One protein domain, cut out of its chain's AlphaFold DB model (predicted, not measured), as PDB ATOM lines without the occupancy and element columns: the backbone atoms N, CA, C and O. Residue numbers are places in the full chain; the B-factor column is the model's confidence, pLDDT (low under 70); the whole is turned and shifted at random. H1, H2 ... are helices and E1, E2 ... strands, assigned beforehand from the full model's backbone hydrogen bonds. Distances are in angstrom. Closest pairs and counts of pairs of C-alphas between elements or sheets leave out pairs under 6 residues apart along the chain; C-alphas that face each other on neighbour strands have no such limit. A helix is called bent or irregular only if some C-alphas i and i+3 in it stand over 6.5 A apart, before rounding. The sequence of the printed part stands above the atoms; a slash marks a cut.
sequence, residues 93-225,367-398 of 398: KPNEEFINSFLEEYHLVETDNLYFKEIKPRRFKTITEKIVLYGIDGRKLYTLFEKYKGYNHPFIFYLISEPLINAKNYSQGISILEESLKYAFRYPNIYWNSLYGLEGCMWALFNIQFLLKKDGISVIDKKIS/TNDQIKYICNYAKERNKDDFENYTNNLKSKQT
ATOM      1  N   LYS A  93     263.584 253.077 218.256       85.00
ATOM      2  CA  LYS A  93     262.232 252.583 218.029       85.00
ATOM      3  C   LYS A  93     261.499 252.534 219.378       85.00
ATOM      4  O   LYS A  93     262.026 251.946 220.323       85.00
ATOM      5  N   PRO A  94     260.305 253.136 219.493       87.31
ATOM      6  CA  PRO A  94     259.509 253.022 220.708       87.31
ATOM      7  C   PRO A  94     259.076 251.567 220.943       87.31
ATOM      8  O   PRO A  94     259.005 250.770 220.003       87.31
ATOM      9  N   ASN A  95     258.779 251.218 222.202       88.12
ATOM     10  CA  ASN A  95     258.157 249.930 222.506       88.12
ATOM     11  C   ASN A  95     256.750 249.903 221.890       88.12
ATOM     12  O   ASN A  95     255.938 250.786 222.160       88.12
ATOM     13  N   GLU A  96     256.493 248.893 221.066       92.44
ATOM     14  CA  GLU A  96     255.261 248.696 220.299       92.44
ATOM     15  C   GLU A  96     254.735 247.260 220.420       92.44
ATOM     16  O   GLU A  96     253.948 246.813 219.588       92.44
ATOM     17  N   GLU A  97     255.149 246.515 221.450       92.94
ATOM     18  CA  GLU A  97     254.700 245.132 221.679       92.94
ATOM     19  C   GLU A  97     253.170 245.027 221.780       92.94
ATOM     20  O   GLU A  97     252.573 244.048 221.335       92.94
ATOM     21  N   PHE A  98     252.517 246.085 222.271       95.12
ATOM     22  CA  PHE A  98     251.062 246.179 222.382       95.12
ATOM     23  C   PHE A  98     250.330 246.255 221.031       95.12
ATOM     24  O   PHE A  98     249.116 246.049 221.002       95.12
ATOM     25  N   ILE A  99     251.017 246.570 219.922       96.25
ATOM     26  CA  ILE A  99     250.367 246.762 218.614       96.25
ATOM     27  C   ILE A  99     249.772 245.455 218.089       96.25
ATOM     28  O   ILE A  99     248.689 245.482 217.515       96.25
ATOM     29  N   ASN A 100     250.428 244.314 218.316       95.50
ATOM     30  CA  ASN A 100     249.897 243.028 217.861       95.50
ATOM     31  C   ASN A 100     248.579 242.697 218.574       95.50
ATOM     32  O   ASN A 100     247.591 242.403 217.910       95.50
ATOM     33  N   SER A 101     248.528 242.862 219.900       96.56
ATOM     34  CA  SER A 101     247.284 242.687 220.662       96.56
ATOM     35  C   SER A 101     246.205 243.686 220.240       96.56
ATOM     36  O   SER A 101     245.039 243.326 220.123       96.56
ATOM     37  N   PHE A 102     246.587 244.937 219.960       97.38
ATOM     38  CA  PHE A 102     245.655 245.926 219.421       97.38
ATOM     39  C   PHE A 102     245.060 245.478 218.079       97.38
ATOM     40  O   PHE A 102     243.852 245.583 217.902       97.38
ATOM     41  N   LEU A 103     245.878 244.979 217.147       96.06
ATOM     42  CA  LEU A 103     245.420 244.514 215.834       96.06
ATOM     43  C   LEU A 103     244.500 243.295 215.950       96.06
ATOM     44  O   LEU A 103     243.449 243.271 215.314       96.06
ATOM     45  N   GLU A 104     244.853 242.322 216.792       95.62
ATOM     46  CA  GLU A 104     244.007 241.159 217.083       95.62
ATOM     47  C   GLU A 104     242.627 241.591 217.592       95.62
ATOM     48  O   GLU A 104     241.606 241.135 217.082       95.62
ATOM     49  N   GLU A 105     242.576 242.522 218.547       96.38
ATOM     50  CA  GLU A 105     241.312 243.042 219.072       96.38
ATOM     51  C   GLU A 105     240.571 243.934 218.067       96.38
ATOM     52  O   GLU A 105     239.343 243.899 218.022       96.38
ATOM     53  N   TYR A 106     241.287 244.694 217.234       94.56
ATOM     54  CA  TYR A 106     240.704 245.523 216.177       94.56
ATOM     55  C   TYR A 106     239.949 244.671 215.152       94.56
ATOM     56  O   TYR A 106     238.822 245.008 214.794       94.56
ATOM     57  N   HIS A 107     240.495 243.518 214.759       91.06
ATOM     58  CA  HIS A 107     239.798 242.581 213.873       91.06
ATOM     59  C   HIS A 107     238.488 242.038 214.475       91.06
ATOM     60  O   HIS A 107     237.559 241.727 213.739       91.06
ATOM     61  N   LEU A 108     238.353 241.985 215.806       92.75
ATOM     62  CA  LEU A 108     237.115 241.556 216.484       92.75
ATOM     63  C   LEU A 108     236.025 242.646 216.545       92.75
ATOM     64  O   LEU A 108     234.891 242.383 216.981       92.75
ATOM     65  N   VAL A 109     236.371 243.878 216.161       92.69
ATOM     66  CA  VAL A 109     235.436 245.004 216.027       92.69
ATOM     67  C   VAL A 109     234.697 244.950 214.684       92.69
ATOM     68  O   VAL A 109     233.572 245.453 214.581       92.69
ATOM     69  N   GLU A 110     235.306 244.334 213.669       88.19
ATOM     70  CA  GLU A 110     234.684 244.129 212.364       88.19
ATOM     71  C   GLU A 110     233.413 243.278 212.490       88.19
ATOM     72  O   GLU A 110     233.298 242.364 213.309       88.19
ATOM     73  N   THR A 111     232.411 243.633 211.695       86.75
ATOM     74  CA  THR A 111     231.141 242.913 211.583       86.75
ATOM     75  C   THR A 111     231.069 242.236 210.225       86.75
ATOM     76  O   THR A 111     231.671 242.715 209.266       86.75
ATOM     77  N   ASP A 112     230.222 241.218 210.095       85.44
ATOM     78  CA  ASP A 112     229.996 240.525 208.818       85.44
ATOM     79  C   ASP A 112     229.299 241.396 207.751       85.44
ATOM     80  O   ASP A 112     229.070 240.962 206.620       85.44
ATOM     81  N   ASN A 113     228.935 242.640 208.085       81.94
ATOM     82  CA  ASN A 113     228.286 243.546 207.146       81.94
ATOM     83  C   ASN A 113     229.287 244.064 206.108       81.94
ATOM     84  O   ASN A 113     230.288 244.691 206.452       81.94
ATOM     85  N   LEU A 114     228.948 243.903 204.831       81.88
ATOM     86  CA  LEU A 114     229.705 244.443 203.706       81.88
ATOM     87  C   LEU A 114     228.899 245.524 202.991       81.88
ATOM     88  O   LEU A 114     227.750 245.324 202.588       81.88
ATOM     89  N   TYR A 115     229.529 246.673 202.787       78.81
ATOM     90  CA  TYR A 115     228.972 247.786 202.035       78.81
ATOM     91  C   TYR A 115     229.845 248.078 200.823       78.81
ATOM     92  O   TYR A 115     231.065 247.942 200.860       78.81
ATOM     93  N   PHE A 116     229.223 248.523 199.736       77.00
ATOM     94  CA  PHE A 116     229.938 248.870 198.518       77.00
ATOM     95  C   PHE A 116     229.677 250.324 198.164       77.00
ATOM     96  O   PHE A 116     228.537 250.735 197.941       77.00
ATOM     97  N   LYS A 117     230.748 251.106 198.077       70.12
ATOM     98  CA  LYS A 117     230.689 252.500 197.650       70.12
ATOM     99  C   LYS A 117     231.296 252.624 196.268       70.12
ATOM    100  O   LYS A 117     232.484 252.389 196.083       70.12
ATOM    101  N   GLU A 118     230.486 253.020 195.297       66.38
ATOM    102  CA  GLU A 118     230.981 253.316 193.959       66.38
ATOM    103  C   GLU A 118     232.000 254.462 194.010       66.38
ATOM    104  O   GLU A 118     231.719 255.568 194.488       66.38
ATOM    105  N   ILE A 119     233.200 254.191 193.505       63.81
ATOM    106  CA  ILE A 119     234.156 255.228 193.154       63.81
ATOM    107  C   ILE A 119     233.591 255.867 191.900       63.81
ATOM    108  O   ILE A 119     233.550 255.224 190.851       63.81
ATOM    109  N   LYS A 120     233.143 257.128 192.001       54.69
ATOM    110  CA  LYS A 120     232.680 257.867 190.822       54.69
ATOM    111  C   LYS A 120     233.720 257.690 189.714       54.69
ATOM    112  O   LYS A 120     234.882 258.045 189.947       54.69
ATOM    113  N   PRO A 121     233.340 257.149 188.545       41.19
ATOM    114  CA  PRO A 121     234.305 256.869 187.505       41.19
ATOM    115  C   PRO A 121     235.019 258.173 187.142       41.19
ATOM    116  O   PRO A 121     234.396 259.154 186.728       41.19
ATOM    117  N   ARG A 122     236.350 258.199 187.294       46.84
ATOM    118  CA  ARG A 122     237.162 259.124 186.498       46.84
ATOM    119  C   ARG A 122     236.868 258.720 185.040       46.84
ATOM    120  O   ARG A 122     236.915 257.529 184.738       46.84
ATOM    121  N   ARG A 123     236.405 259.676 184.219       34.84
ATOM    122  CA  ARG A 123     235.748 259.464 182.907       34.84
ATOM    123  C   ARG A 123     236.319 258.250 182.133       34.84
ATOM    124  O   ARG A 123     237.532 258.149 181.990       34.84
ATOM    125  N   PHE A 124     235.429 257.393 181.610       42.09
ATOM    126  CA  PHE A 124     235.689 256.233 180.726       42.09
ATOM    127  C   PHE A 124     236.228 254.924 181.338       42.09
ATOM    128  O   PHE A 124     236.715 254.069 180.598       42.09
ATOM    129  N   LYS A 125     236.076 254.677 182.647       38.88
ATOM    130  CA  LYS A 125     236.118 253.284 183.135       38.88
ATOM    131  C   LYS A 125     234.820 252.570 182.734       38.88
ATOM    132  O   LYS A 125     233.746 252.987 183.152       38.88
ATOM    133  N   THR A 126     234.920 251.508 181.931       37.62
ATOM    134  CA  THR A 126     233.809 250.576 181.642       37.62
ATOM    135  C   THR A 126     233.481 249.675 182.832       37.62
ATOM    136  O   THR A 126     232.416 249.069 182.868       37.62
ATOM    137  N   ILE A 127     234.381 249.606 183.818       43.34
ATOM    138  CA  ILE A 127     234.189 248.879 185.071       43.34
ATOM    139  C   ILE A 127     233.894 249.893 186.176       43.34
ATOM    140  O   ILE A 127     234.717 250.760 186.477       43.34
ATOM    141  N   THR A 128     232.721 249.762 186.793       50.16
ATOM    142  CA  THR A 128     232.384 250.463 188.030       50.16
ATOM    143  C   THR A 128     233.273 249.940 189.153       50.16
ATOM    144  O   THR A 128     233.076 248.832 189.652       50.16
ATOM    145  N   GLU A 129     234.261 250.730 189.566       55.84
ATOM    146  CA  GLU A 129     235.058 250.408 190.746       55.84
ATOM    147  C   GLU A 129     234.230 250.678 191.997       55.84
ATOM    148  O   GLU A 129     233.687 251.768 192.184       55.84
ATOM    149  N   LYS A 130     234.130 249.676 192.866       61.84
ATOM    150  CA  LYS A 130     233.485 249.801 194.168       61.84
ATOM    151  C   LYS A 130     234.549 249.632 195.244       61.84
ATOM    152  O   LYS A 130     235.337 248.695 195.189       61.84
ATOM    153  N   ILE A 131     234.559 250.537 196.214       68.50
ATOM    154  CA  ILE A 131     235.275 250.344 197.473       68.50
ATOM    155  C   ILE A 131     234.413 249.424 198.325       68.50
ATOM    156  O   ILE A 131     233.230 249.709 198.529       68.50
ATOM    157  N   VAL A 132     235.013 248.336 198.796       74.44
ATOM    158  CA  VAL A 132     234.427 247.488 199.831       74.44
ATOM    159  C   VAL A 132     234.659 248.175 201.168       74.44
ATOM    160  O   VAL A 132     235.780 248.568 201.478       74.44
ATOM    161  N   LEU A 133     233.593 248.364 201.931       79.44
ATOM    162  CA  LEU A 133     233.624 248.902 203.281       79.44
ATOM    163  C   LEU A 133     233.089 247.823 204.217       79.44
ATOM    164  O   LEU A 133     231.972 247.338 204.033       79.44
ATOM    165  N   TYR A 134     233.882 247.476 205.218       82.00
ATOM    166  CA  TYR A 134     233.486 246.543 206.262       82.00
ATOM    167  C   TYR A 134     232.716 247.300 207.343       82.00
ATOM    168  O   TYR A 134     233.063 248.428 207.704       82.00
ATOM    169  N   GLY A 135     231.621 246.717 207.821       84.69
ATOM    170  CA  GLY A 135     230.873 247.269 208.940       84.69
ATOM    171  C   GLY A 135     231.686 247.152 210.223       84.69
ATOM    172  O   GLY A 135     232.311 246.124 210.466       84.69
ATOM    173  N   ILE A 136     231.639 248.187 211.052       88.88
ATOM    174  CA  ILE A 136     232.406 248.300 212.294       88.88
ATOM    175  C   ILE A 136     231.431 248.486 213.457       88.88
ATOM    176  O   ILE A 136     230.556 249.356 213.400       88.88
ATOM    177  N   ASP A 137     231.567 247.684 214.516       89.69
ATOM    178  CA  ASP A 137     230.789 247.861 215.745       89.69
ATOM    179  C   ASP A 137     231.316 249.075 216.520       89.69
ATOM    180  O   ASP A 137     232.355 249.025 217.178       89.69
ATOM    181  N   GLY A 138     230.572 250.182 216.469       88.81
ATOM    182  CA  GLY A 138     230.964 251.432 217.117       88.81
ATOM    183  C   GLY A 138     231.133 251.338 218.639       88.81
ATOM    184  O   GLY A 138     231.956 252.064 219.194       88.81
ATOM    185  N   ARG A 139     230.412 250.439 219.330       90.38
ATOM    186  CA  ARG A 139     230.576 250.257 220.784       90.38
ATOM    187  C   ARG A 139     231.882 249.540 221.086       90.38
ATOM    188  O   ARG A 139     232.628 249.987 221.953       90.38
ATOM    189  N   LYS A 140     232.178 248.462 220.354       94.88
ATOM    190  CA  LYS A 140     233.459 247.755 220.487       94.88
ATOM    191  C   LYS A 140     234.634 248.649 220.092       94.88
ATOM    192  O   LYS A 140     235.629 248.666 220.808       94.88
ATOM    193  N   LEU A 141     234.491 249.444 219.027       95.12
ATOM    194  CA  LEU A 141     235.504 250.408 218.590       95.12
ATOM    195  C   LEU A 141     235.806 251.438 219.686       95.12
ATOM    196  O   LEU A 141     236.970 251.724 219.957       95.12
ATOM    197  N   TYR A 142     234.771 251.970 220.342       94.38
ATOM    198  CA  TYR A 142     234.941 252.906 221.453       94.38
ATOM    199  C   TYR A 142     235.657 252.258 222.644       94.38
ATOM    200  O   TYR A 142     236.615 252.824 223.162       94.38
ATOM    201  N   THR A 143     235.252 251.049 223.047       96.31
ATOM    202  CA  THR A 143     235.929 250.299 224.120       96.31
ATOM    203  C   THR A 143     237.401 250.046 223.793       96.31
ATOM    204  O   THR A 143     238.266 250.226 224.651       96.31
ATOM    205  N   LEU A 144     237.699 249.676 222.544       96.62
ATOM    206  CA  LEU A 144     239.063 249.480 222.069       96.62
ATOM    207  C   LEU A 144     239.868 250.784 222.141       96.62
ATOM    208  O   LEU A 144     240.983 250.799 222.661       96.62
ATOM    209  N   PHE A 145     239.295 251.896 221.679       96.56
ATOM    210  CA  PHE A 145     239.939 253.204 221.769       96.56
ATOM    211  C   PHE A 145     240.245 253.593 223.219       96.56
ATOM    212  O   PHE A 145     241.373 253.970 223.519       96.56
ATOM    213  N   GLU A 146     239.287 253.450 224.134       97.25
ATOM    214  CA  GLU A 146     239.480 253.778 225.549       97.25
ATOM    215  C   GLU A 146     240.600 252.956 226.197       97.25
ATOM    216  O   GLU A 146     241.378 253.498 226.985       97.25
ATOM    217  N   LYS A 147     240.731 251.681 225.818       97.50
ATOM    218  CA  LYS A 147     241.805 250.796 226.284       97.50
ATOM    219  C   LYS A 147     243.185 251.224 225.774       97.50
ATOM    220  O   LYS A 147     244.156 251.160 226.524       97.50
ATOM    221  N   TYR A 148     243.280 251.662 224.519       97.38
ATOM    222  CA  TYR A 148     244.565 251.875 223.847       97.38
ATOM    223  C   TYR A 148     244.984 253.346 223.674       97.38
ATOM    224  O   TYR A 148     246.140 253.618 223.345       97.38
ATOM    225  N   LYS A 149     244.110 254.324 223.943       94.81
ATOM    226  CA  LYS A 149     244.424 255.757 223.772       94.81
ATOM    227  C   LYS A 149     245.630 256.228 224.591       94.81
ATOM    228  O   LYS A 149     246.357 257.109 224.146       94.81
ATOM    229  N   GLY A 150     245.875 255.619 225.756       94.75
ATOM    230  CA  GLY A 150     246.982 255.979 226.651       94.75
ATOM    231  C   GLY A 150     248.377 255.700 226.079       94.75
ATOM    232  O   GLY A 150     249.344 256.321 226.515       94.75
ATOM    233  N   TYR A 151     248.490 254.825 225.072       94.38
ATOM    234  CA  TYR A 151     249.762 254.540 224.401       94.38
ATOM    235  C   TYR A 151     250.224 255.672 223.472       94.38
ATOM    236  O   TYR A 151     251.367 255.653 223.021       94.38
ATOM    237  N   ASN A 152     249.359 256.657 223.188       94.81
ATOM    238  CA  ASN A 152     249.672 257.842 222.382       94.81
ATOM    239  C   ASN A 152     250.323 257.529 221.023       94.81
ATOM    240  O   ASN A 152     251.230 258.225 220.574       94.81
ATOM    241  N   HIS A 153     249.867 256.463 220.365       97.31
ATOM    242  CA  HIS A 153     250.505 255.945 219.162       97.31
ATOM    243  C   HIS A 153     249.755 256.382 217.887       97.31
ATOM    244  O   HIS A 153     248.561 256.090 217.758       97.31
ATOM    245  N   PRO A 154     250.423 256.994 216.886       97.56
ATOM    246  CA  PRO A 154     249.768 257.540 215.692       97.56
ATOM    247  C   PRO A 154     249.022 256.479 214.873       97.56
ATOM    248  O   PRO A 154     247.974 256.771 214.305       97.56
ATOM    249  N   PHE A 155     249.518 255.239 214.845       97.44
ATOM    250  CA  PHE A 155     248.841 254.115 214.182       97.44
ATOM    251  C   PHE A 155     247.484 253.767 214.798       97.44
ATOM    252  O   PHE A 155     246.520 253.585 214.063       97.44
ATOM    253  N   ILE A 156     247.395 253.726 216.135       97.75
ATOM    254  CA  ILE A 156     246.138 253.439 216.840       97.75
ATOM    255  C   ILE A 156     245.138 254.549 216.535       97.75
ATOM    256  O   ILE A 156     244.014 254.279 216.123       97.75
ATOM    257  N   PHE A 157     245.558 255.807 216.689       98.12
ATOM    258  CA  PHE A 157     244.694 256.950 216.409       98.12
ATOM    259  C   PHE A 157     244.201 256.956 214.963       98.12
ATOM    260  O   PHE A 157     243.014 257.165 214.721       98.12
ATOM    261  N   TYR A 158     245.086 256.662 214.010       96.94
ATOM    262  CA  TYR A 158     244.713 256.513 212.612       96.94
ATOM    263  C   TYR A 158     243.658 255.410 212.416       96.94
ATOM    264  O   TYR A 158     242.571 255.722 211.927       96.94
ATOM    265  N   LEU A 159     243.928 254.174 212.850       95.75
ATOM    266  CA  LEU A 159     243.025 253.035 212.637       95.75
ATOM    267  C   LEU A 159     241.667 253.202 213.321       95.75
ATOM    268  O   LEU A 159     240.661 252.767 212.782       95.75
ATOM    269  N   ILE A 160     241.597 253.883 214.465       97.19
ATOM    270  CA  ILE A 160     240.311 254.213 215.095       97.19
ATOM    271  C   ILE A 160     239.585 255.340 214.338       97.19
ATOM    272  O   ILE A 160     238.363 255.307 214.184       97.19
ATOM    273  N   SER A 161     240.313 256.359 213.870       96.81
ATOM    274  CA  SER A 161     239.717 257.522 213.197       96.81
ATOM    275  C   SER A 161     239.119 257.199 211.826       96.81
ATOM    276  O   SER A 161     238.105 257.780 211.437       96.81
ATOM    277  N   GLU A 162     239.744 256.284 211.090       93.12
ATOM    278  CA  GLU A 162     239.428 255.966 209.699       93.12
ATOM    279  C   GLU A 162     237.993 255.435 209.504       93.12
ATOM    280  O   GLU A 162     237.252 256.044 208.721       93.12
ATOM    281  N   PRO A 163     237.509 254.423 210.252       92.06
ATOM    282  CA  PRO A 163     236.127 253.967 210.134       92.06
ATOM    283  C   PRO A 163     235.106 255.040 210.540       92.06
ATOM    284  O   PRO A 163     234.052 255.141 209.911       92.06
ATOM    285  N   LEU A 164     235.415 255.898 211.521       93.75
ATOM    286  CA  LEU A 164     234.540 257.013 211.912       93.75
ATOM    287  C   LEU A 164     234.406 258.045 210.783       93.75
ATOM    288  O   LEU A 164     233.296 258.464 210.445       93.75
ATOM    289  N   ILE A 165     235.524 258.410 210.149       92.62
ATOM    290  CA  ILE A 165     235.550 259.317 208.992       92.62
ATOM    291  C   ILE A 165     234.798 258.698 207.806       92.62
ATOM    292  O   ILE A 165     233.985 259.375 207.169       92.62
ATOM    293  N   ASN A 166     235.016 257.411 207.524       88.12
ATOM    294  CA  ASN A 166     234.329 256.683 206.455       88.12
ATOM    295  C   ASN A 166     232.814 256.599 206.685       88.12
ATOM    296  O   ASN A 166     232.037 256.653 205.727       88.12
ATOM    297  N   ALA A 167     232.392 256.538 207.949       87.44
ATOM    298  CA  ALA A 167     230.996 256.580 208.359       87.44
ATOM    299  C   ALA A 167     230.392 257.999 208.370       87.44
ATOM    300  O   ALA A 167     229.214 258.157 208.680       87.44
ATOM    301  N   LYS A 168     231.162 259.033 208.000       90.81
ATOM    302  CA  LYS A 168     230.783 260.454 208.086       90.81
ATOM    303  C   LYS A 168     230.490 260.949 209.508       90.81
ATOM    304  O   LYS A 168     229.697 261.870 209.685       90.81
ATOM    305  N   ASN A 169     231.120 260.348 210.512       93.00
ATOM    306  CA  ASN A 169     231.224 260.900 211.860       93.00
ATOM    307  C   ASN A 169     232.556 261.663 211.956       93.00
ATOM    308  O   ASN A 169     233.544 261.209 212.545       93.00
ATOM    309  N   TYR A 170     232.604 262.797 211.264       94.94
ATOM    310  CA  TYR A 170     233.800 263.609 211.090       94.94
ATOM    311  C   TYR A 170     234.208 264.299 212.386       94.94
ATOM    312  O   TYR A 170     235.402 264.376 212.669       94.94
ATOM    313  N   SER A 171     233.257 264.761 213.201       95.12
ATOM    314  CA  SER A 171     233.568 265.437 214.464       95.12
ATOM    315  C   SER A 171     234.416 264.555 215.376       95.12
ATOM    316  O   SER A 171     235.460 265.001 215.862       95.12
ATOM    317  N   GLN A 172     234.022 263.293 215.571       94.94
ATOM    318  CA  GLN A 172     234.787 262.352 216.392       94.94
ATOM    319  C   GLN A 172     236.029 261.848 215.657       94.94
ATOM    320  O   GLN A 172     237.132 261.938 216.195       94.94
ATOM    321  N   GLY A 173     235.878 261.394 214.408       96.81
ATOM    322  CA  GLY A 173     236.981 260.831 213.634       96.81
ATOM    323  C   GLY A 173     238.151 261.804 213.463       96.81
ATOM    324  O   GLY A 173     239.294 261.453 213.745       96.81
ATOM    325  N   ILE A 174     237.883 263.064 213.101       98.19
ATOM    326  CA  ILE A 174     238.930 264.087 212.935       98.19
ATOM    327  C   ILE A 174     239.557 264.471 214.282       98.19
ATOM    328  O   ILE A 174     240.746 264.768 214.329       98.19
ATOM    329  N   SER A 175     238.796 264.447 215.383       97.38
ATOM    330  CA  SER A 175     239.359 264.717 216.718       97.38
ATOM    331  C   SER A 175     240.385 263.664 217.134       97.38
ATOM    332  O   SER A 175     241.402 264.015 217.715       97.38
ATOM    333  N   ILE A 176     240.155 262.393 216.798       97.94
ATOM    334  CA  ILE A 176     241.124 261.321 217.062       97.94
ATOM    335  C   ILE A 176     242.303 261.414 216.081       97.94
ATOM    336  O   ILE A 176     243.457 261.298 216.487       97.94
ATOM    337  N   LEU A 177     242.033 261.693 214.800       98.06
ATOM    338  CA  LEU A 177     243.062 261.879 213.770       98.06
ATOM    339  C   LEU A 177     244.066 262.988 214.132       98.06
ATOM    340  O   LEU A 177     245.254 262.868 213.825       98.06
ATOM    341  N   GLU A 178     243.595 264.055 214.789       98.31
ATOM    342  CA  GLU A 178     244.415 265.174 215.269       98.31
ATOM    343  C   GLU A 178     245.613 264.700 216.100       98.31
ATOM    344  O   GLU A 178     246.716 265.219 215.927       98.31
ATOM    345  N   GLU A 179     245.434 263.678 216.941       97.75
ATOM    346  CA  GLU A 179     246.512 263.137 217.772       97.75
ATOM    347  C   GLU A 179     247.628 262.504 216.930       97.75
ATOM    348  O   GLU A 179     248.803 262.709 217.221       97.75
ATOM    349  N   SER A 180     247.298 261.823 215.826       97.56
ATOM    350  CA  SER A 180     248.312 261.312 214.889       97.56
ATOM    351  C   SER A 180     249.038 262.451 214.155       97.56
ATOM    352  O   SER A 180     250.266 262.444 214.014       97.56
ATOM    353  N   LEU A 181     248.305 263.494 213.748       98.19
ATOM    354  CA  LEU A 181     248.868 264.650 213.038       98.19
ATOM    355  C   LEU A 181     249.883 265.438 213.878       98.19
ATOM    356  O   LEU A 181     250.831 265.991 213.316       98.19
ATOM    357  N   LYS A 182     249.737 265.455 215.212       96.81
ATOM    358  CA  LYS A 182     250.721 266.066 216.128       96.81
ATOM    359  C   LYS A 182     252.114 265.452 215.992       96.81
ATOM    360  O   LYS A 182     253.095 266.173 216.169       96.81
ATOM    361  N   TYR A 183     252.209 264.169 215.645       96.44
ATOM    362  CA  TYR A 183     253.480 263.503 215.355       96.44
ATOM    363  C   TYR A 183     253.909 263.707 213.901       96.44
ATOM    364  O   TYR A 183     255.080 263.970 213.629       96.44
ATOM    365  N   ALA A 184     252.972 263.615 212.955       97.44
ATOM    366  CA  ALA A 184     253.286 263.675 211.528       97.44
ATOM    367  C   ALA A 184     253.845 265.039 211.071       97.44
ATOM    368  O   ALA A 184     254.694 265.093 210.184       97.44
ATOM    369  N   PHE A 185     253.410 266.137 211.696       97.38
ATOM    370  CA  PHE A 185     253.891 267.494 211.406       97.38
ATOM    371  C   PHE A 185     255.055 267.942 212.297       97.38
ATOM    372  O   PHE A 185     255.276 269.146 212.431       97.38
ATOM    373  N   ARG A 186     255.771 267.031 212.971       94.38
ATOM    374  CA  ARG A 186     256.842 267.419 213.899       94.38
ATOM    375  C   ARG A 186     258.101 266.596 213.765       94.38
ATOM    376  O   ARG A 186     258.083 265.378 213.902       94.38
ATOM    377  N   TYR A 187     259.208 267.310 213.624       92.44
ATOM    378  CA  TYR A 187     260.534 266.812 213.921       92.44
ATOM    379  C   TYR A 187     260.975 267.267 215.328       92.44
ATOM    380  O   TYR A 187     260.641 268.393 215.715       92.44
ATOM    381  N   PRO A 188     261.720 266.442 216.092       90.00
ATOM    382  CA  PRO A 188     261.987 265.025 215.830       90.00
ATOM    383  C   PRO A 188     260.714 264.178 215.971       90.00
ATOM    384  O   PRO A 188     259.941 264.351 216.911       90.00
ATOM    385  N   ASN A 189     260.516 263.235 215.049       92.69
ATOM    386  CA  ASN A 189     259.425 262.270 215.135       92.69
ATOM    387  C   ASN A 189     259.937 260.982 215.797       92.69
ATOM    388  O   ASN A 189     260.736 260.251 215.209       92.69
ATOM    389  N   ILE A 190     259.457 260.689 217.009       90.94
ATOM    390  CA  ILE A 190     259.858 259.497 217.781       90.94
ATOM    391  C   ILE A 190     259.520 258.177 217.067       90.94
ATOM    392  O   ILE A 190     260.171 257.164 217.283       90.94
ATOM    393  N   TYR A 191     258.546 258.202 216.162       94.00
ATOM    394  CA  TYR A 191     258.089 257.063 215.377       94.00
ATOM    395  C   TYR A 191     258.801 256.927 214.023       94.00
ATOM    396  O   TYR A 191     258.486 256.019 213.261       94.00
ATOM    397  N   TRP A 192     259.797 257.765 213.705       92.69
ATOM    398  CA  TRP A 192     260.517 257.743 212.415       92.69
ATOM    399  C   TRP A 192     261.234 256.415 212.092       92.69
ATOM    400  O   TRP A 192     261.562 256.121 210.936       92.69
ATOM    401  N   ASN A 193     261.519 255.617 213.124       89.38
ATOM    402  CA  ASN A 193     262.153 254.300 213.016       89.38
ATOM    403  C   ASN A 193     261.162 253.140 213.211       89.38
ATOM    404  O   ASN A 193     261.580 251.984 213.251       89.38
ATOM    405  N   SER A 194     259.868 253.438 213.343       91.25
ATOM    406  CA  SER A 194     258.808 252.455 213.536       91.25
ATOM    407  C   SER A 194     257.995 252.251 212.260       91.25
ATOM    408  O   SER A 194     257.548 253.222 211.658       91.25
ATOM    409  N   LEU A 195     257.739 250.987 211.908       90.81
ATOM    410  CA  LEU A 195     256.829 250.602 210.826       90.81
ATOM    411  C   LEU A 195     255.425 251.180 211.047       90.81
ATOM    412  O   LEU A 195     254.957 252.002 210.261       90.81
ATOM    413  N   TYR A 196     254.778 250.783 212.144       93.88
ATOM    414  CA  TYR A 196     253.409 251.191 212.450       93.88
ATOM    415  C   TYR A 196     253.321 252.690 212.709       93.88
ATOM    416  O   TYR A 196     252.390 253.366 212.279       93.88
ATOM    417  N   GLY A 197     254.315 253.243 213.392       95.31
ATOM    418  CA  GLY A 197     254.364 254.655 213.701       95.31
ATOM    419  C   GLY A 197     254.501 255.542 212.452       95.31
ATOM    420  O   GLY A 197     253.784 256.541 212.330       95.31
ATOM    421  N   LEU A 198     255.349 255.149 211.489       94.62
ATOM    422  CA  LEU A 198     255.432 255.791 210.170       94.62
ATOM    423  C   LEU A 198     254.126 255.654 209.393       94.62
ATOM    424  O   LEU A 198     253.661 256.641 208.828       94.62
ATOM    425  N   GLU A 199     253.532 254.462 209.386       94.25
ATOM    426  CA  GLU A 199     252.265 254.183 208.712       94.25
ATOM    427  C   GLU A 199     251.134 255.078 209.236       94.25
ATOM    428  O   GLU A 199     250.455 255.745 208.456       94.25
ATOM    429  N   GLY A 200     250.992 255.176 210.559       96.38
ATOM    430  CA  GLY A 200     250.000 256.037 211.197       96.38
ATOM    431  C   GLY A 200     250.175 257.516 210.849       96.38
ATOM    432  O   GLY A 200     249.192 258.196 210.553       96.38
ATOM    433  N   CYS A 201     251.417 258.015 210.832       97.75
ATOM    434  CA  CYS A 201     251.706 259.398 210.436       97.75
ATOM    435  C   CYS A 201     251.406 259.636 208.947       97.75
ATOM    436  O   CYS A 201     250.769 260.626 208.585       97.75
ATOM    437  N   MET A 202     251.855 258.720 208.086       96.50
ATOM    438  CA  MET A 202     251.684 258.785 206.636       96.50
ATOM    439  C   MET A 202     250.205 258.852 206.256       96.50
ATOM    440  O   MET A 202     249.790 259.757 205.525       96.50
ATOM    441  N   TRP A 203     249.397 257.925 206.772       94.75
ATOM    442  CA  TRP A 203     247.976 257.890 206.454       94.75
ATOM    443  C   TRP A 203     247.199 259.032 207.096       94.75
ATOM    444  O   TRP A 203     246.256 259.535 206.486       94.75
ATOM    445  N   ALA A 204     247.621 259.529 208.262       97.75
ATOM    446  CA  ALA A 204     246.999 260.713 208.838       97.75
ATOM    447  C   ALA A 204     247.172 261.956 207.950       97.75
ATOM    448  O   ALA A 204     246.204 262.690 207.725       97.75
ATOM    449  N   LEU A 205     248.366 262.154 207.378       97.88
ATOM    450  CA  LEU A 205     248.616 263.234 206.417       97.88
ATOM    451  C   LEU A 205     247.764 263.083 205.146       97.88
ATOM    452  O   LEU A 205     247.219 264.070 204.645       97.88
ATOM    453  N   PHE A 206     247.594 261.859 204.642       93.00
ATOM    454  CA  PHE A 206     246.681 261.593 203.526       93.00
ATOM    455  C   PHE A 206     245.227 261.904 203.867       93.00
ATOM    456  O   PHE A 206     244.540 262.566 203.086       93.00
ATOM    457  N   ASN A 207     244.758 261.474 205.037       93.25
ATOM    458  CA  ASN A 207     243.387 261.704 205.472       93.25
ATOM    459  C   ASN A 207     243.096 263.197 205.590       93.25
ATOM    460  O   ASN A 207     242.085 263.660 205.060       93.25
ATOM    461  N   ILE A 208     243.992 263.987 206.193       96.69
ATOM    462  CA  ILE A 208     243.769 265.433 206.280       96.69
ATOM    463  C   ILE A 208     243.833 266.108 204.902       96.69
ATOM    464  O   ILE A 208     243.001 266.965 204.600       96.69
ATOM    465  N   GLN A 209     244.732 265.670 204.010       95.12
ATOM    466  CA  GLN A 209     244.770 266.134 202.620       95.12
ATOM    467  C   GLN A 209     243.439 265.856 201.905       95.12
ATOM    468  O   GLN A 209     242.911 266.739 201.216       95.12
ATOM    469  N   PHE A 210     242.883 264.654 202.068       90.81
ATOM    470  CA  PHE A 210     241.616 264.241 201.466       90.81
ATOM    471  C   PHE A 210     240.420 265.025 202.025       90.81
ATOM    472  O   PHE A 210     239.590 265.509 201.251       90.81
ATOM    473  N   LEU A 211     240.350 265.193 203.349       93.50
ATOM    474  CA  LEU A 211     239.281 265.920 204.041       93.50
ATOM    475  C   LEU A 211     239.228 267.399 203.641       93.50
ATOM    476  O   LEU A 211     238.146 267.962 203.454       93.50
ATOM    477  N   LEU A 212     240.392 268.029 203.482       93.69
ATOM    478  CA  LEU A 212     240.480 269.426 203.066       93.69
ATOM    479  C   LEU A 212     240.185 269.597 201.571       93.69
ATOM    480  O   LEU A 212     239.486 270.537 201.188       93.69
ATOM    481  N   LYS A 213     240.677 268.682 200.722       89.69
ATOM    482  CA  LYS A 213     240.748 268.843 199.254       89.69
ATOM    483  C   LYS A 213     241.542 270.102 198.854       89.69
ATOM    484  O   LYS A 213     242.010 270.865 199.695       89.69
ATOM    485  N   LYS A 214     241.721 270.333 197.549       88.44
ATOM    486  CA  LYS A 214     242.540 271.450 197.029       88.44
ATOM    487  C   LYS A 214     242.070 272.827 197.503       88.44
ATOM    488  O   LYS A 214     242.889 273.685 197.828       88.44
ATOM    489  N   ASP A 215     240.763 273.047 197.526       90.44
ATOM    490  CA  ASP A 215     240.152 274.310 197.934       90.44
ATOM    491  C   ASP A 215     240.290 274.544 199.443       90.44
ATOM    492  O   ASP A 215     240.692 275.633 199.843       90.44
ATOM    493  N   GLY A 216     240.073 273.518 200.276       94.00
ATOM    494  CA  GLY A 216     240.307 273.629 201.716       94.00
ATOM    495  C   GLY A 216     241.779 273.874 202.046       94.00
ATOM    496  O   GLY A 216     242.085 274.775 202.822       94.00
ATOM    497  N   ILE A 217     242.701 273.163 201.386       95.19
ATOM    498  CA  ILE A 217     244.148 273.399 201.530       95.19
ATOM    499  C   ILE A 217     244.494 274.849 201.176       95.19
ATOM    500  O   ILE A 217     245.232 275.491 201.915       95.19
ATOM    501  N   SER A 218     243.914 275.395 200.103       93.56
ATOM    502  CA  SER A 218     244.145 276.787 199.687       93.56
ATOM    503  C   SER A 218     243.635 277.813 200.708       93.56
ATOM    504  O   SER A 218     244.184 278.907 200.804       93.56
ATOM    505  N   VAL A 219     242.591 277.493 201.480       95.75
ATOM    506  CA  VAL A 219     242.120 278.348 202.584       95.75
ATOM    507  C   VAL A 219     243.084 278.300 203.765       95.75
ATOM    508  O   VAL A 219     243.394 279.344 204.336       95.75
ATOM    509  N   ILE A 220     243.579 277.110 204.114       97.38
ATOM    510  CA  ILE A 220     244.573 276.955 205.181       97.38
ATOM    511  C   ILE A 220     245.872 277.691 204.831       97.38
ATOM    512  O   ILE A 220     246.411 278.394 205.682       97.38
ATOM    513  N   ASP A 221     246.328 277.593 203.582       95.31
ATOM    514  CA  ASP A 221     247.582 278.188 203.096       95.31
ATOM    515  C   ASP A 221     247.633 279.718 203.266       95.31
ATOM    516  O   ASP A 221     248.690 280.296 203.504       95.31
ATOM    517  N   LYS A 222     246.469 280.386 203.248       94.12
ATOM    518  CA  LYS A 222     246.354 281.831 203.519       94.12
ATOM    519  C   LYS A 222     246.656 282.208 204.971       94.12
ATOM    520  O   LYS A 222     246.969 283.365 205.234       94.12
ATOM    521  N   LYS A 223     246.509 281.274 205.918       95.25
ATOM    522  CA  LYS A 223     246.779 281.501 207.351       95.25
ATOM    523  C   LYS A 223     248.063 280.838 207.829       95.25
ATOM    524  O   LYS A 223     248.707 281.342 208.742       95.25
ATOM    525  N   ILE A 224     248.419 279.703 207.241       96.44
ATOM    526  CA  ILE A 224     249.623 278.950 207.569       96.44
ATOM    527  C   ILE A 224     250.510 278.977 206.332       96.44
ATOM    528  O   ILE A 224     250.238 278.283 205.355       96.44
ATOM    529  N   SER A 225     251.562 279.794 206.391       93.50
ATOM    530  CA  SER A 225     252.467 280.019 205.264       93.50
ATOM    531  C   SER A 225     253.006 278.707 204.693       93.50
ATOM    532  O   SER A 225     253.561 277.879 205.427       93.50
ATOM    533  N   THR A 367     252.715 274.074 214.900       96.62
ATOM    534  CA  THR A 367     252.304 274.239 216.303       96.62
ATOM    535  C   THR A 367     250.992 273.500 216.583       96.62
ATOM    536  O   THR A 367     250.239 273.177 215.664       96.62
ATOM    537  N   ASN A 368     250.697 273.220 217.859       96.50
ATOM    538  CA  ASN A 368     249.443 272.552 218.239       96.50
ATOM    539  C   ASN A 368     248.233 273.381 217.791       96.50
ATOM    540  O   ASN A 368     247.275 272.820 217.271       96.50
ATOM    541  N   ASP A 369     248.308 274.706 217.919       97.62
ATOM    542  CA  ASP A 369     247.221 275.604 217.529       97.62
ATOM    543  C   ASP A 369     246.987 275.605 216.018       97.62
ATOM    544  O   ASP A 369     245.844 275.610 215.567       97.62
ATOM    545  N   GLN A 370     248.057 275.530 215.220       98.12
ATOM    546  CA  GLN A 370     247.953 275.382 213.769       98.12
ATOM    547  C   GLN A 370     247.302 274.052 213.377       98.12
ATOM    548  O   GLN A 370     246.406 274.042 212.536       98.12
ATOM    549  N   ILE A 371     247.710 272.943 214.001       98.31
ATOM    550  CA  ILE A 371     247.125 271.618 213.744       98.31
ATOM    551  C   ILE A 371     245.644 271.609 214.143       98.31
ATOM    552  O   ILE A 371     244.794 271.216 213.345       98.31
ATOM    553  N   LYS A 372     245.314 272.137 215.323       98.12
ATOM    554  CA  LYS A 372     243.935 272.280 215.797       98.12
ATOM    555  C   LYS A 372     243.096 273.149 214.862       98.12
ATOM    556  O   LYS A 372     241.960 272.799 214.553       98.12
ATOM    557  N   TYR A 373     243.649 274.255 214.362       98.12
ATOM    558  CA  TYR A 373     242.988 275.105 213.371       98.12
ATOM    559  C   TYR A 373     242.663 274.334 212.083       98.12
ATOM    560  O   TYR A 373     241.535 274.404 211.593       98.12
ATOM    561  N   ILE A 374     243.622 273.560 211.565       98.19
ATOM    562  CA  ILE A 374     243.433 272.712 210.381       98.19
ATOM    563  C   ILE A 374     242.317 271.687 210.615       98.19
ATOM    564  O   ILE A 374     241.412 271.562 209.788       98.19
ATOM    565  N   CYS A 375     242.359 270.980 211.746       98.12
ATOM    566  CA  CYS A 375     241.370 269.967 212.103       98.12
ATOM    567  C   CYS A 375     239.973 270.566 212.300       98.12
ATOM    568  O   CYS A 375     238.994 269.998 211.820       98.12
ATOM    569  N   ASN A 376     239.860 271.728 212.944       97.69
ATOM    570  CA  ASN A 376     238.582 272.420 213.114       97.69
ATOM    571  C   ASN A 376     237.992 272.854 211.773       97.69
ATOM    572  O   ASN A 376     236.826 272.578 211.509       97.69
ATOM    573  N   TYR A 377     238.802 273.429 210.883       97.75
ATOM    574  CA  TYR A 377     238.342 273.764 209.537       97.75
ATOM    575  C   TYR A 377     237.894 272.513 208.759       97.75
ATOM    576  O   TYR A 377     236.876 272.532 208.065       97.75
ATOM    577  N   ALA A 378     238.618 271.396 208.894       97.00
ATOM    578  CA  ALA A 378     238.224 270.131 208.282       97.00
ATOM    579  C   ALA A 378     236.879 269.609 208.827       97.00
ATOM    580  O   ALA A 378     236.076 269.121 208.031       97.00
ATOM    581  N   LYS A 379     236.603 269.752 210.132       96.12
ATOM    582  CA  LYS A 379     235.305 269.418 210.753       96.12
ATOM    583  C   LYS A 379     234.180 270.324 210.254       96.12
ATOM    584  O   LYS A 379     233.140 269.838 209.835       96.12
ATOM    585  N   GLU A 380     234.389 271.640 210.225       94.31
ATOM    586  CA  GLU A 380     233.380 272.599 209.744       94.31
ATOM    587  C   GLU A 380     232.986 272.339 208.284       94.31
ATOM    588  O   GLU A 380     231.818 272.433 207.899       94.31
ATOM    589  N   ARG A 381     233.979 271.984 207.466       93.31
ATOM    590  CA  ARG A 381     233.800 271.651 206.055       93.31
ATOM    591  C   ARG A 381     233.087 270.316 205.844       93.31
ATOM    592  O   ARG A 381     232.287 270.196 204.915       93.31
ATOM    593  N   ASN A 382     233.413 269.310 206.649       91.25
ATOM    594  CA  ASN A 382     232.859 267.965 206.544       91.25
ATOM    595  C   ASN A 382     231.846 267.769 207.676       91.25
ATOM    596  O   ASN A 382     232.203 267.358 208.773       91.25
ATOM    597  N   LYS A 383     230.579 268.094 207.411       87.31
ATOM    598  CA  LYS A 383     229.507 267.965 208.408       87.31
ATOM    599  C   LYS A 383     229.189 266.503 208.688       87.31
ATOM    600  O   LYS A 383     229.124 265.704 207.748       87.31
ATOM    601  N   ASP A 384     228.951 266.192 209.958       91.25
ATOM    602  CA  ASP A 384     228.466 264.878 210.366       91.25
ATOM    603  C   ASP A 384     227.167 264.547 209.631       91.25
ATOM    604  O   ASP A 384     226.252 265.365 209.544       91.25
ATOM    605  N   ASP A 385     227.114 263.348 209.064       88.25
ATOM    606  CA  ASP A 385     225.994 262.902 208.232       88.25
ATOM    607  C   ASP A 385     225.791 261.384 208.362       88.25
ATOM    608  O   ASP A 385     225.370 260.699 207.428       88.25
ATOM    609  N   PHE A 386     226.147 260.837 209.530       83.25
ATOM    610  CA  PHE A 386     226.122 259.401 209.811       83.25
ATOM    611  C   PHE A 386     224.721 258.793 209.625       83.25
ATOM    612  O   PHE A 386     224.570 257.767 208.958       83.25
ATOM    613  N   GLU A 387     223.679 259.435 210.158       79.69
ATOM    614  CA  GLU A 387     222.301 258.925 210.093       79.69
ATOM    615  C   GLU A 387     221.786 258.833 208.649       79.69
ATOM    616  O   GLU A 387     221.341 257.773 208.205       79.69
ATOM    617  N   ASN A 388     221.929 259.897 207.854       80.75
ATOM    618  CA  ASN A 388     221.514 259.853 206.450       80.75
ATOM    619  C   ASN A 388     222.391 258.902 205.632       80.75
ATOM    620  O   ASN A 388     221.908 258.250 204.704       80.75
ATOM    621  N   TYR A 389     223.688 258.817 205.934       78.88
ATOM    622  CA  TYR A 389     224.596 257.918 205.229       78.88
ATOM    623  C   TYR A 389     224.227 256.451 205.442       78.88
ATOM    624  O   TYR A 389     224.121 255.704 204.470       78.88
ATOM    625  N   THR A 390     223.969 256.057 206.687       73.00
ATOM    626  CA  THR A 390     223.561 254.688 207.023       73.00
ATOM    627  C   THR A 390     222.204 254.331 206.417       73.00
ATOM    628  O   THR A 390     222.063 253.242 205.859       73.00
ATOM    629  N   ASN A 391     221.238 255.256 206.413       76.06
ATOM    630  CA  ASN A 391     219.944 255.054 205.750       76.06
ATOM    631  C   ASN A 391     220.090 254.828 204.233       76.06
ATOM    632  O   ASN A 391     219.504 253.894 203.689       76.06
ATOM    633  N   ASN A 392     220.937 255.618 203.560       72.75
ATOM    634  CA  ASN A 392     221.213 255.478 202.124       72.75
ATOM    635  C   ASN A 392     221.962 254.187 201.754       72.75
ATOM    636  O   ASN A 392     221.885 253.737 200.610       72.75
ATOM    637  N   LEU A 393     222.746 253.623 202.677       68.94
ATOM    638  CA  LEU A 393     223.423 252.344 202.459       68.94
ATOM    639  C   LEU A 393     222.438 251.175 202.557       68.94
ATOM    640  O   LEU A 393     222.473 250.291 201.706       68.94
ATOM    641  N   LYS A 394     221.523 251.209 203.536       66.56
ATOM    642  CA  LYS A 394     220.477 250.188 203.709       66.56
ATOM    643  C   LYS A 394     219.486 250.168 202.543       66.56
ATOM    644  O   LYS A 394     219.140 249.098 202.061       66.56
ATOM    645  N   SER A 395     219.089 251.335 202.031       60.19
ATOM    646  CA  SER A 395     218.141 251.434 200.909       60.19
ATOM    647  C   SER A 395     218.701 250.962 199.558       60.19
ATOM    648  O   SER A 395     217.955 250.894 198.590       60.19
ATOM    649  N   LYS A 396     220.014 250.712 199.457       56.44
ATOM    650  CA  LYS A 396     220.692 250.217 198.244       56.44
ATOM    651  C   LYS A 396     221.035 248.724 198.306       56.44
ATOM    652  O   LYS A 396     221.683 248.223 197.389       56.44
ATOM    653  N   GLN A 397     220.676 248.049 199.400       52.38
ATOM    654  CA  GLN A 397     220.847 246.604 199.593       52.38
ATOM    655  C   GLN A 397     219.558 245.811 199.297       52.38
ATOM    656  O   GLN A 397     219.633 244.593 199.156       52.38
ATOM    657  N   THR A 398     218.413 246.492 199.187       40.31
ATOM    658  CA  THR A 398     217.172 246.003 198.552       40.31
ATOM    659  C   THR A 398     217.196 246.310 197.069       40.31
ATOM    660  O   THR A 398     216.807 245.422 196.285       40.31
TER     661      THR A 398
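AT A GLANCE: This is residues 93 to 225 and 367 to 398 of the 398 residues of an uncharacterized protein of termite gut metagenome (UniProt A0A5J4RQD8). H3, H4 and H6 lie side by side in a row, with H5a packed slantwise on H3 and H4, and H1 and H2 add an antiparallel pair beside H3. H5b turns off near H6, while residues 122 to 127, in the loop of the E1 and E2 hairpin, stick out. The printed part has 165 residues, mostly helix, in the order H1, E1, E2, H2 to H7, with seven named helices and two antiparallel strands. It is compact, with a radius of gyration of the C-alphas of 17.0 A and spans of 50 by 42 by 30 A.

IN THESE COORDINATES: H1, residues 98 to 107, begins at C-alpha 98 (251.062, 246.179, 222.382). E1, 110 to 118, 20.9 A, bends by 75 degrees at 113; E2 is 130 to 136. H2, 138 to 151, 20.4 A, is irregular: C-alphas 147 and 150 are 7.3 A apart. H3 is 154 to 166 and H4 170 to 184. H5, 195 to 221, assigned as one helix by its hydrogen bonds, is bent: C-alphas 211 and 214 are 9.5 A apart. Its arms are H5a, 195 to 211, 24.3 A, and H5b, 214 to 221. H6 is 368 to 381; H7, 386 to 394, ends at C-alpha 394 (220.477, 250.188, 203.709).

HOW THE PARTS SIT: H1 touches H2, closest C-alphas Tyr 106 and Leu 144, 7.3 A. In E1 and E2, N 115 and O 133 are 2.8 A apart, within hydrogen-bond range. H3 and H4, a helical hairpin, touch at Pro 154 and Ser 180, closest C-alphas, 4.1 A, at a shallow tilt of 27 degrees. H4 touches H6, closest C-alphas Ser 171 and Lys 379, 5.7 A. H5a touches H4 with residues 200 to 205 alone, closest C-alphas Cys 201 and Ala 184, 4.7 A, at a steep tilt of 51 degrees. H7 touches no helix. Every O i to N i+4 pair is within hydrogen-bond range in H1, H5a, H5b, H6 and H7; H2 has 8 of 10, H3 7 of 9, H4 8 of 11.

THE WHOLE: The farthest C-alphas, Pro 188 and Thr 398, are 51.7 A apart. Residues 226 to 366 are not printed; C-alphas 225 and 367 are 12.5 A apart across the cut. The link E1 to E2 is long. Residues 118 to 131 and 393 to 398 have pLDDT under 70.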